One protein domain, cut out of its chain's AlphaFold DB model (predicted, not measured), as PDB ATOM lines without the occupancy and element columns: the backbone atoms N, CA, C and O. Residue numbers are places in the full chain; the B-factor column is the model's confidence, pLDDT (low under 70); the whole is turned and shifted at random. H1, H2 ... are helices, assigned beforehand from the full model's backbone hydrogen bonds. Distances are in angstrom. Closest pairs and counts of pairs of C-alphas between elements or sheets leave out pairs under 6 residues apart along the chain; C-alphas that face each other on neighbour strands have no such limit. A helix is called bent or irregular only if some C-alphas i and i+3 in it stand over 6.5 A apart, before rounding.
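What this domain is: This is residues 4 to 72 of the 72 residues of an uncharacterized protein of viral metagenome (UniProt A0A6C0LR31). Three helices, H2, H3 and H4, run to and fro side by side, with H3 at the corner of the triangle that they make, and two more helices, H1 and H5, cover the side away from H3. H1 sits by the earlier part of H2 and by H4, while H5 sits by the later part of H2, and H4 is the longest helix, with 16 residues. The printed part has 69 residues with five named helices, H1 to H5 in that order along the chain, and no named strand; its class is all helix. It is compact, with a radius of gyration of the C-alphas of 11.1 A, and rounded, spanning 31 by 24 by 18 A.

Where its parts are: H1 holds residues 4 to 8, and its first C-alpha, that of Val 4, is at (33.144, -9.772, -37.874). H2, residues 12 to 24, is 19.8 A from first to last C-alpha and irregular: C-alphas 20 and 23 are 7.2 A apart. H3, residues 29 to 36, is 10.3 A long. H4, residues 43 to 58, is 25.2 A long and also irregular: C-alphas 44 and 47 are 7.8 A apart. H5, residues 62 to 70, is 12.1 A long and ends with C-alpha 70 at (28.379, -1.651, -33.050).

How they stand to each other: H3 touches H4 at a shallow tilt of 23 degrees, opposite ways, a helical hairpin; the closest C-alphas are those of Val 34 and Val 49, 6.4 A apart, and of H4 residues 49 to 56 alone take part. H3 also touches H2, with residues 19 to 23 of H2 alone, at a shallow tilt of 12 degrees, opposite ways; in this helical hairpin the C-alphas of Pro 23 and Ile 32 are closest, at 6.7 A. H2 and H4 are apart. H5 touches H2, with residues 18 to 22 of H2 alone, at a steep tilt of 41 degrees, opposite ways; the closest C-alphas are those of Ala 22 and Trp 69, 6.2 A apart. H5 is close to H4 but not clearly touching it; the closest C-alphas, those of Ala 57 and Ala 63, are 6.1 A apart. H1 and H4 only just touch, with 3 pairs of C-alphas within 8 A, the closest being Val 4 and Ser 50 at 5.7 A; of H4 residues 46 to 50 alone take part. H1 is close to H2 but not clearly touching it, with the C-alphas of Leu 7 and Ala 15 closest, at 5.2 A. In H1, H3 and H5 every O i to N i+4 pair is within hydrogen-bond range; in H2 it is 7 of 9 and in H4 7 of 12.

The domain as a whole: The two C-alphas farthest apart are those of Asn 41 and Pro 60, at 31.4 A. The printed part has no cut and ends at residue 72, the chain's last residue. The links from H1 to H2, H2 to H3 and H4 to H5 are tight, and that from H3 to H4 is short. The mean pLDDT of the printed part is 87.4, and no printed residue is under 70.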
ATOM      1  N   VAL A   4      33.657  -8.931 -36.783       89.56
ATOM      2  CA  VAL A   4      33.144  -9.772 -37.874       89.56
ATOM      3  C   VAL A   4      31.992 -10.651 -37.391       89.56
ATOM      4  O   VAL A   4      30.966 -10.727 -38.063       89.56
ATOM      5  N   ALA A   5      32.110 -11.258 -36.206       87.75
ATOM      6  CA  ALA A   5      31.024 -12.051 -35.630       87.75
ATOM      7  C   ALA A   5      29.759 -11.208 -35.386       87.75
ATOM      8  O   ALA A   5      28.661 -11.656 -35.711       87.75
ATOM      9  N   THR A   6      29.906  -9.975 -34.885       88.81
ATOM     10  CA  THR A   6      28.776  -9.052 -34.670       88.81
ATOM     11  C   THR A   6      28.142  -8.575 -35.975       88.81
ATOM     12  O   THR A   6      26.924  -8.425 -36.048       88.81
ATOM     13  N   LEU A   7      28.933  -8.346 -37.025       89.44
ATOM     14  CA  LEU A   7      28.390  -8.005 -38.339       89.44
ATOM     15  C   LEU A   7      27.620  -9.198 -38.916       89.44
ATOM     16  O   LEU A   7      26.481  -9.031 -39.337       89.44
ATOM     17  N   ARG A   8      28.191 -10.410 -38.868       89.00
ATOM     18  CA  ARG A   8      27.569 -11.654 -39.365       89.00
ATOM     19  C   ARG A   8      26.275 -12.038 -38.650       89.00
ATOM     20  O   ARG A   8      25.462 -12.732 -39.251       89.00
ATOM     21  N   SER A   9      26.080 -11.624 -37.399       90.31
ATOM     22  CA  SER A   9      24.835 -11.881 -36.667       90.31
ATOM     23  C   SER A   9      23.687 -10.948 -37.067       90.31
ATOM     24  O   SER A   9      22.569 -11.139 -36.597       90.31
ATOM     25  N   LYS A  10      23.947  -9.918 -37.880       88.31
ATOM     26  CA  LYS A  10      22.945  -8.953 -38.350       88.31
ATOM     27  C   LYS A  10      22.497  -9.275 -39.776       88.31
ATOM     28  O   LYS A  10      23.164 -10.011 -40.505       88.31
ATOM     29  N   SER A  11      21.355  -8.714 -40.174       90.25
ATOM     30  CA  SER A  11      20.893  -8.804 -41.560       90.25
ATOM     31  C   SER A  11      21.905  -8.131 -42.508       90.25
ATOM     32  O   SER A  11      22.613  -7.212 -42.083       90.25
ATOM     33  N   PRO A  12      21.985  -8.533 -43.793       86.00
ATOM     34  CA  PRO A  12      22.906  -7.911 -44.745       86.00
ATOM     35  C   PRO A  12      22.743  -6.386 -44.829       86.00
ATOM     36  O   PRO A  12      23.734  -5.660 -44.856       86.00
ATOM     37  N   GLY A  13      21.498  -5.893 -44.813       87.94
ATOM     38  CA  GLY A  13      21.202  -4.459 -44.844       87.94
ATOM     39  C   GLY A  13      21.713  -3.727 -43.602       87.94
ATOM     40  O   GLY A  13      22.361  -2.687 -43.726       87.94
ATOM     41  N   ASP A  14      21.507  -4.299 -42.415       89.44
ATOM     42  CA  ASP A  14      21.988  -3.712 -41.159       89.44
ATOM     43  C   ASP A  14      23.511  -3.733 -41.053       89.44
ATOM     44  O   ASP A  14      24.114  -2.769 -40.581       89.44
ATOM     45  N   ALA A  15      24.149  -4.818 -41.498       88.94
ATOM     46  CA  ALA A  15      25.600  -4.929 -41.512       88.94
ATOM     47  C   ALA A  15      26.224  -3.885 -42.449       88.94
ATOM     48  O   ALA A  15      27.169  -3.204 -42.054       88.94
ATOM     49  N   MET A  16      25.664  -3.703 -43.649       88.56
ATOM     50  CA  MET A  16      26.110  -2.676 -44.597       88.56
ATOM     51  C   MET A  16      25.876  -1.258 -44.063       88.56
ATOM     52  O   MET A  16      26.772  -0.420 -44.171       88.56
ATOM     53  N   ARG A  17      24.723  -0.995 -43.427       90.50
ATOM     54  CA  ARG A  17      24.447   0.284 -42.746       90.50
ATOM     55  C   ARG A  17      25.492   0.569 -41.669       90.50
ATOM     56  O   ARG A  17      26.029   1.669 -41.614       90.50
ATOM     57  N   LEU A  18      25.808  -0.425 -40.838       91.12
ATOM     58  CA  LEU A  18      26.834  -0.295 -39.806       91.12
ATOM     59  C   LEU A  18      28.207  -0.016 -40.404       91.12
ATOM     60  O   LEU A  18      28.854   0.934 -39.981       91.12
ATOM     61  N   ILE A  19      28.644  -0.790 -41.398       90.75
ATOM     62  CA  ILE A  19      29.934  -0.572 -42.068       90.75
ATOM     63  C   ILE A  19      30.013   0.851 -42.634       90.75
ATOM     64  O   ILE A  19      30.997   1.545 -42.389       90.75
ATOM     65  N   GLY A  20      28.951   1.321 -43.298       90.25
ATOM     66  CA  GLY A  20      28.866   2.684 -43.826       90.25
ATOM     67  C   GLY A  20      28.903   3.779 -42.752       90.25
ATOM     68  O   GLY A  20      29.457   4.848 -42.993       90.25
ATOM     69  N   ASN A  21      28.383   3.507 -41.552       92.75
ATOM     70  CA  ASN A  21      28.390   4.444 -40.425       92.75
ATOM     71  C   ASN A  21      29.680   4.403 -39.587       92.75
ATOM     72  O   ASN A  21      29.887   5.287 -38.757       92.75
ATOM     73  N   ALA A  22      30.567   3.423 -39.788       91.94
ATOM     74  CA  ALA A  22      31.799   3.285 -39.006       91.94
ATOM     75  C   ALA A  22      32.677   4.554 -38.955       91.94
ATOM     76  O   ALA A  22      33.141   4.886 -37.859       91.94
ATOM     77  N   PRO A  23      32.862   5.318 -40.057       91.69
ATOM     78  CA  PRO A  23      33.665   6.544 -40.046       91.69
ATOM     79  C   PRO A  23      33.125   7.658 -39.138       91.69
ATOM     80  O   PRO A  23      33.863   8.582 -38.814       91.69
ATOM     81  N   GLN A  24      31.857   7.595 -38.710       91.94
ATOM     82  CA  GLN A  24      31.284   8.575 -37.776       91.94
ATOM     83  C   GLN A  24      31.741   8.352 -36.327       91.94
ATOM     84  O   GLN A  24      31.698   9.272 -35.513       91.94
ATOM     85  N   TYR A  25      32.179   7.136 -36.000       92.31
ATOM     86  CA  TYR A  25      32.580   6.738 -34.647       92.31
ATOM     87  C   TYR A  25      34.082   6.464 -34.553       92.31
ATOM     88  O   TYR A  25      34.710   6.707 -33.519       92.31
ATOM     89  N   ILE A  26      34.666   5.932 -35.627       90.44
ATOM     90  CA  ILE A  26      36.050   5.478 -35.679       90.44
ATOM     91  C   ILE A  26      36.839   6.389 -36.617       90.44
ATOM     92  O   ILE A  26      36.706   6.320 -37.834       90.44
ATOM     93  N   ASN A  27      37.723   7.192 -36.026       87.38
ATOM     94  CA  ASN A  27      38.604   8.108 -36.760       87.38
ATOM     95  C   ASN A  27      39.903   7.432 -37.240       87.38
ATOM     96  O   ASN A  27      40.761   8.093 -37.819       87.38
ATOM     97  N   ASP A  28      40.091   6.140 -36.958       88.31
ATOM     98  CA  ASP A  28      41.283   5.397 -37.360       88.31
ATOM     99  C   ASP A  28      41.162   4.953 -38.825       88.31
ATOM    100  O   ASP A  28      40.376   4.065 -39.166       88.31
ATOM    101  N   SER A  29      41.947   5.577 -39.705       88.00
ATOM    102  CA  SER A  29      41.913   5.294 -41.143       88.00
ATOM    103  C   SER A  29      42.307   3.852 -41.477       88.00
ATOM    104  O   SER A  29      41.782   3.291 -42.437       88.00
ATOM    105  N   ASN A  30      43.190   3.221 -40.694       89.62
ATOM    106  CA  ASN A  30      43.580   1.828 -40.919       89.62
ATOM    107  C   ASN A  30      42.429   0.884 -40.575       89.62
ATOM    108  O   ASN A  30      42.152  -0.044 -41.334       89.62
ATOM    109  N   PHE A  31      41.722   1.156 -39.477       90.25
ATOM    110  CA  PHE A  31      40.528   0.408 -39.097       90.25
ATOM    111  C   PHE A  31      39.453   0.500 -40.183       90.25
ATOM    112  O   PHE A  31      38.933  -0.527 -40.621       90.25
ATOM    113  N   ILE A  32      39.152   1.713 -40.659       90.81
ATOM    114  CA  ILE A  32      38.162   1.931 -41.723       90.81
ATOM    115  C   ILE A  32      38.579   1.228 -43.018       90.81
ATOM    116  O   ILE A  32      37.753   0.578 -43.653       90.81
ATOM    117  N   ASN A  33      39.859   1.273 -43.387       91.00
ATOM    118  CA  ASN A  33      40.359   0.573 -44.569       91.00
ATOM    119  C   ASN A  33      40.207  -0.949 -44.463       91.00
ATOM    120  O   ASN A  33      39.813  -1.589 -45.435       91.00
ATOM    121  N   VAL A  34      40.490  -1.538 -43.297       90.94
ATOM    122  CA  VAL A  34      40.271  -2.973 -43.053       90.94
ATOM    123  C   VAL A  34      38.783  -3.312 -43.117       90.94
ATOM    124  O   VAL A  34      38.406  -4.321 -43.712       90.94
ATOM    125  N   LEU A  35      37.928  -2.455 -42.558       89.12
ATOM    126  CA  LEU A  35      36.484  -2.644 -42.579       89.12
ATOM    127  C   LEU A  35      35.904  -2.537 -43.998       89.12
ATOM    128  O   LEU A  35      35.054  -3.337 -44.365       89.12
ATOM    129  N   ASN A  36      36.413  -1.630 -44.831       87.56
ATOM    130  CA  ASN A  36      36.013  -1.501 -46.237       87.56
ATOM    131  C   ASN A  36      36.413  -2.715 -47.095       87.56
ATOM    132  O   ASN A  36      35.852  -2.920 -48.167       87.56
ATOM    133  N   GLN A  37      37.371  -3.532 -46.643       85.75
ATOM    134  CA  GLN A  37      37.725  -4.802 -47.295       85.75
ATOM    135  C   GLN A  37      36.812  -5.966 -46.883       85.75
ATOM    136  O   GLN A  37      36.967  -7.079 -47.398       85.75
ATOM    137  N   TYR A  38      35.905  -5.747 -45.929       86.88
ATOM    138  CA  TYR A  38      34.972  -6.763 -45.474       86.88
ATOM    139  C   TYR A  38      33.820  -6.913 -46.469       86.88
ATOM    140  O   TYR A  38      33.026  -6.001 -46.677       86.88
ATOM    141  N   ASP A  39      33.724  -8.099 -47.063       84.88
ATOM    142  CA  ASP A  39      32.639  -8.458 -47.966       84.88
ATOM    143  C   ASP A  39      31.594  -9.290 -47.213       84.88
ATOM    144  O   ASP A  39      31.813 -10.453 -46.867       84.88
ATOM    145  N   PHE A  40      30.419  -8.711 -46.969       81.94
ATOM    146  CA  PHE A  40      29.336  -9.443 -46.317       81.94
ATOM    147  C   PHE A  40      28.816 -10.605 -47.181       81.94
ATOM    148  O   PHE A  40      28.352 -11.609 -46.644       81.94
ATOM    149  N   ASN A  41      28.932 -10.539 -48.505       82.75
ATOM    150  CA  ASN A  41      28.452 -11.599 -49.394       82.75
ATOM    151  C   ASN A  41      29.440 -12.772 -49.501       82.75
ATOM    152  O   ASN A  41      29.074 -13.840 -49.991       82.75
ATOM    153  N   SER A  42      30.673 -12.618 -49.002       83.62
ATOM    154  CA  SER A  42      31.725 -13.631 -49.095       83.62
ATOM    155  C   SER A  42      32.464 -13.835 -47.777       83.62
ATOM    156  O   SER A  42      33.094 -12.932 -47.243       83.62
ATOM    157  N   LYS A  43      32.484 -15.073 -47.274       84.12
ATOM    158  CA  LYS A  43      33.244 -15.425 -46.057       84.12
ATOM    159  C   LYS A  43      34.751 -15.549 -46.284       84.12
ATOM    160  O   LYS A  43      35.496 -15.795 -45.336       84.12
ATOM    161  N   LYS A  44      35.219 -15.392 -47.529       86.69
ATOM    162  CA  LYS A  44      36.610 -15.648 -47.938       86.69
ATOM    163  C   LYS A  44      37.632 -14.876 -47.095       86.69
ATOM    164  O   LYS A  44      38.716 -15.386 -46.840       86.69
ATOM    165  N   ASN A  45      37.274 -13.668 -46.655       86.31
ATOM    166  CA  ASN A  45      38.168 -12.769 -45.927       86.31
ATOM    167  C   ASN A  45      37.834 -12.620 -44.436       86.31
ATOM    168  O   ASN A  45      38.546 -11.888 -43.751       86.31
ATOM    169  N   ASP A  46      36.815 -13.310 -43.912       88.62
ATOM    170  CA  ASP A  46      36.337 -13.124 -42.532       88.62
ATOM    171  C   ASP A  46      37.453 -13.325 -41.502       88.62
ATOM    172  O   ASP A  46      37.640 -12.491 -40.618       88.62
ATOM    173  N   ALA A  47      38.230 -14.404 -41.640       87.12
ATOM    174  CA  ALA A  47      39.328 -14.711 -40.726       87.12
ATOM    175  C   ALA A  47      40.418 -13.627 -40.756       87.12
ATOM    176  O   ALA A  47      40.871 -13.172 -39.707       87.12
ATOM    177  N   ARG A  48      40.789 -13.164 -41.959       89.00
ATOM    178  CA  ARG A  48      41.805 -12.121 -42.158       89.00
ATOM    179  C   ARG A  48      41.354 -10.782 -41.572       89.00
ATOM    180  O   ARG A  48      42.104 -10.167 -40.822       89.00
ATOM    181  N   VAL A  49      40.127 -10.357 -41.879       88.88
ATOM    182  CA  VAL A  49      39.544  -9.111 -41.358       88.88
ATOM    183  C   VAL A  49      39.406  -9.190 -39.839       88.88
ATOM    184  O   VAL A  49      39.807  -8.265 -39.144       88.88
ATOM    185  N   SER A  50      38.923 -10.311 -39.298       88.56
ATOM    186  CA  SER A  50      38.808 -10.518 -37.849       88.56
ATOM    187  C   SER A  50      40.160 -10.396 -37.138       88.56
ATOM    188  O   SER A  50      40.267  -9.724 -36.111       88.56
ATOM    189  N   GLN A  51      41.217 -10.979 -37.711       88.25
ATOM    190  CA  GLN A  51      42.571 -10.885 -37.169       88.25
ATOM    191  C   GLN A  51      43.108  -9.448 -37.207       88.25
ATOM    192  O   GLN A  51      43.642  -8.969 -36.208       88.25
ATOM    193  N   GLN A  52      42.925  -8.739 -38.323       87.88
ATOM    194  CA  GLN A  52      43.344  -7.340 -38.462       87.88
ATOM    195  C   GLN A  52      42.587  -6.418 -37.500       87.88
ATOM    196  O   GLN A  52      43.201  -5.605 -36.818       87.88
ATOM    197  N   LEU A  53      41.268  -6.589 -37.372       86.75
ATOM    198  CA  LEU A  53      40.455  -5.809 -36.437       86.75
ATOM    199  C   LEU A  53      40.820  -6.096 -34.976       86.75
ATOM    200  O   LEU A  53      40.804  -5.190 -34.145       86.75
ATOM    201  N   SER A  54      41.212  -7.336 -34.668       82.75
ATOM    202  CA  SER A  54      41.704  -7.714 -33.340       82.75
ATOM    203  C   SER A  54      43.060  -7.085 -33.011       82.75
ATOM    204  O   SER A  54      43.313  -6.790 -31.846       82.75
ATOM    205  N   ALA A  55      43.911  -6.815 -34.008       83.44
ATOM    206  CA  ALA A  55      45.186  -6.123 -33.796       83.44
ATOM    207  C   ALA A  55      44.995  -4.680 -33.295       83.44
ATOM    208  O   ALA A  55      45.820  -4.168 -32.543       83.44
ATOM    209  N   PHE A  56      43.871  -4.045 -33.637       81.06
ATOM    210  CA  PHE A  56      43.537  -2.706 -33.154       81.06
ATOM    211  C   PHE A  56      42.963  -2.689 -31.724       81.06
ATOM    212  O   PHE A  56      42.791  -1.618 -31.145       81.06
ATOM    213  N   ALA A  57      42.713  -3.847 -31.099       70.81
ATOM    214  CA  ALA A  57      42.185  -3.921 -29.731       70.81
ATOM    215  C   ALA A  57      43.126  -3.315 -28.668       70.81
ATOM    216  O   ALA A  57      42.667  -2.977 -27.580       70.81
ATOM    217  N   GLY A  58      44.418  -3.156 -28.979       71.19
ATOM    218  CA  GLY A  58      45.404  -2.516 -28.105       71.19
ATOM    219  C   GLY A  58      45.424  -0.983 -28.158       71.19
ATOM    220  O   GLY A  58      46.151  -0.372 -27.381       71.19
ATOM    221  N   ILE A  59      44.657  -0.347 -29.054       80.12
ATOM    222  CA  ILE A  59      44.636   1.116 -29.191       80.12
ATOM    223  C   ILE A  59      43.747   1.726 -28.090       80.12
ATOM    224  O   ILE A  59      42.541   1.441 -28.051       80.12
ATOM    225  N   PRO A  60      44.290   2.595 -27.210       80.06
ATOM    226  CA  PRO A  60      43.515   3.233 -26.150       80.06
ATOM    227  C   PRO A  60      42.297   3.988 -26.698       80.06
ATOM    228  O   PRO A  60      42.401   4.779 -27.634       80.06
ATOM    229  N   GLY A  61      41.119   3.734 -26.125       83.12
ATOM    230  CA  GLY A  61      39.862   4.387 -26.514       83.12
ATOM    231  C   GLY A  61      39.218   3.869 -27.806       83.12
ATOM    232  O   GLY A  61      38.040   4.141 -28.038       83.12
ATOM    233  N   LEU A  62      39.919   3.074 -28.623       85.38
ATOM    234  CA  LEU A  62      39.333   2.512 -29.842       85.38
ATOM    235  C   LEU A  62      38.278   1.451 -29.525       85.38
ATOM    236  O   LEU A  62      37.220   1.451 -30.142       85.38
ATOM    237  N   ALA A  63      38.512   0.603 -28.522       84.38
ATOM    238  CA  ALA A  63      37.535  -0.402 -28.100       84.38
ATOM    239  C   ALA A  63      36.175   0.222 -27.722       84.38
ATOM    240  O   ALA A  63      35.134  -0.291 -28.125       84.38
ATOM    241  N   ALA A  64      36.185   1.365 -27.026       88.19
ATOM    242  CA  ALA A  64      34.968   2.096 -26.672       88.19
ATOM    243  C   ALA A  64      34.253   2.654 -27.915       88.19
ATOM    244  O   ALA A  64      33.040   2.505 -28.044       88.19
ATOM    245  N   LYS A  65      35.005   3.221 -28.868       90.12
ATOM    246  CA  LYS A  65      34.460   3.713 -30.146       90.12
ATOM    247  C   LYS A  65      33.856   2.590 -30.987       90.12
ATOM    248  O   LYS A  65      32.766   2.747 -31.522       90.12
ATOM    249  N   VAL A  66      34.531   1.441 -31.062       89.25
ATOM    250  CA  VAL A  66      34.031   0.243 -31.754       89.25
ATOM    251  C   VAL A  66      32.757  -0.267 -31.083       89.25
ATOM    252  O   VAL A  66      31.803  -0.609 -31.773       89.25
ATOM    253  N   GLN A  67      32.696  -0.279 -29.752       88.62
ATOM    254  CA  GLN A  67      31.493  -0.686 -29.029       88.62
ATOM    255  C   GLN A  67      30.318   0.263 -29.281       88.62
ATOM    256  O   GLN A  67      29.202  -0.195 -29.529       88.62
ATOM    257  N   GLN A  68      30.575   1.573 -29.245       90.12
ATOM    258  CA  GLN A  68      29.579   2.603 -29.526       90.12
ATOM    259  C   GLN A  68      29.053   2.476 -30.958       90.12
ATOM    260  O   GLN A  68      27.846   2.501 -31.173       90.12
ATOM    261  N   TRP A  69      29.950   2.252 -31.916       92.25
ATOM    262  CA  TRP A  69      29.612   2.003 -33.310       92.25
ATOM    263  C   TRP A  69      28.739   0.754 -33.495       92.25
ATOM    264  O   TRP A  69      27.676   0.832 -34.106       92.25
ATOM    265  N   LEU A  70      29.136  -0.394 -32.933       89.19
ATOM    266  CA  LEU A  70      28.379  -1.651 -33.050       89.19
ATOM    267  C   LEU A  70      26.983  -1.586 -32.401       89.19
ATOM    268  O   LEU A  70      26.127  -2.419 -32.716       89.19
ATOM    269  N   SER A  71      26.777  -0.616 -31.505       87.88
ATOM    270  CA  SER A  71      25.522  -0.363 -30.790       87.88
ATOM    271  C   SER A  71      24.621   0.695 -31.458       87.88
ATOM    272  O   SER A  71      23.568   1.001 -30.900       87.88
ATOM    273  N   SER A  72      25.017   1.254 -32.613       82.31
ATOM    274  CA  SER A  72      24.235   2.216 -33.430       82.31
ATOM    275  C   SER A  72      23.363   1.561 -34.518       82.31
ATOM    276  O   SER A  72      22.506   2.240 -35.141       82.31
TER     277      SER A  72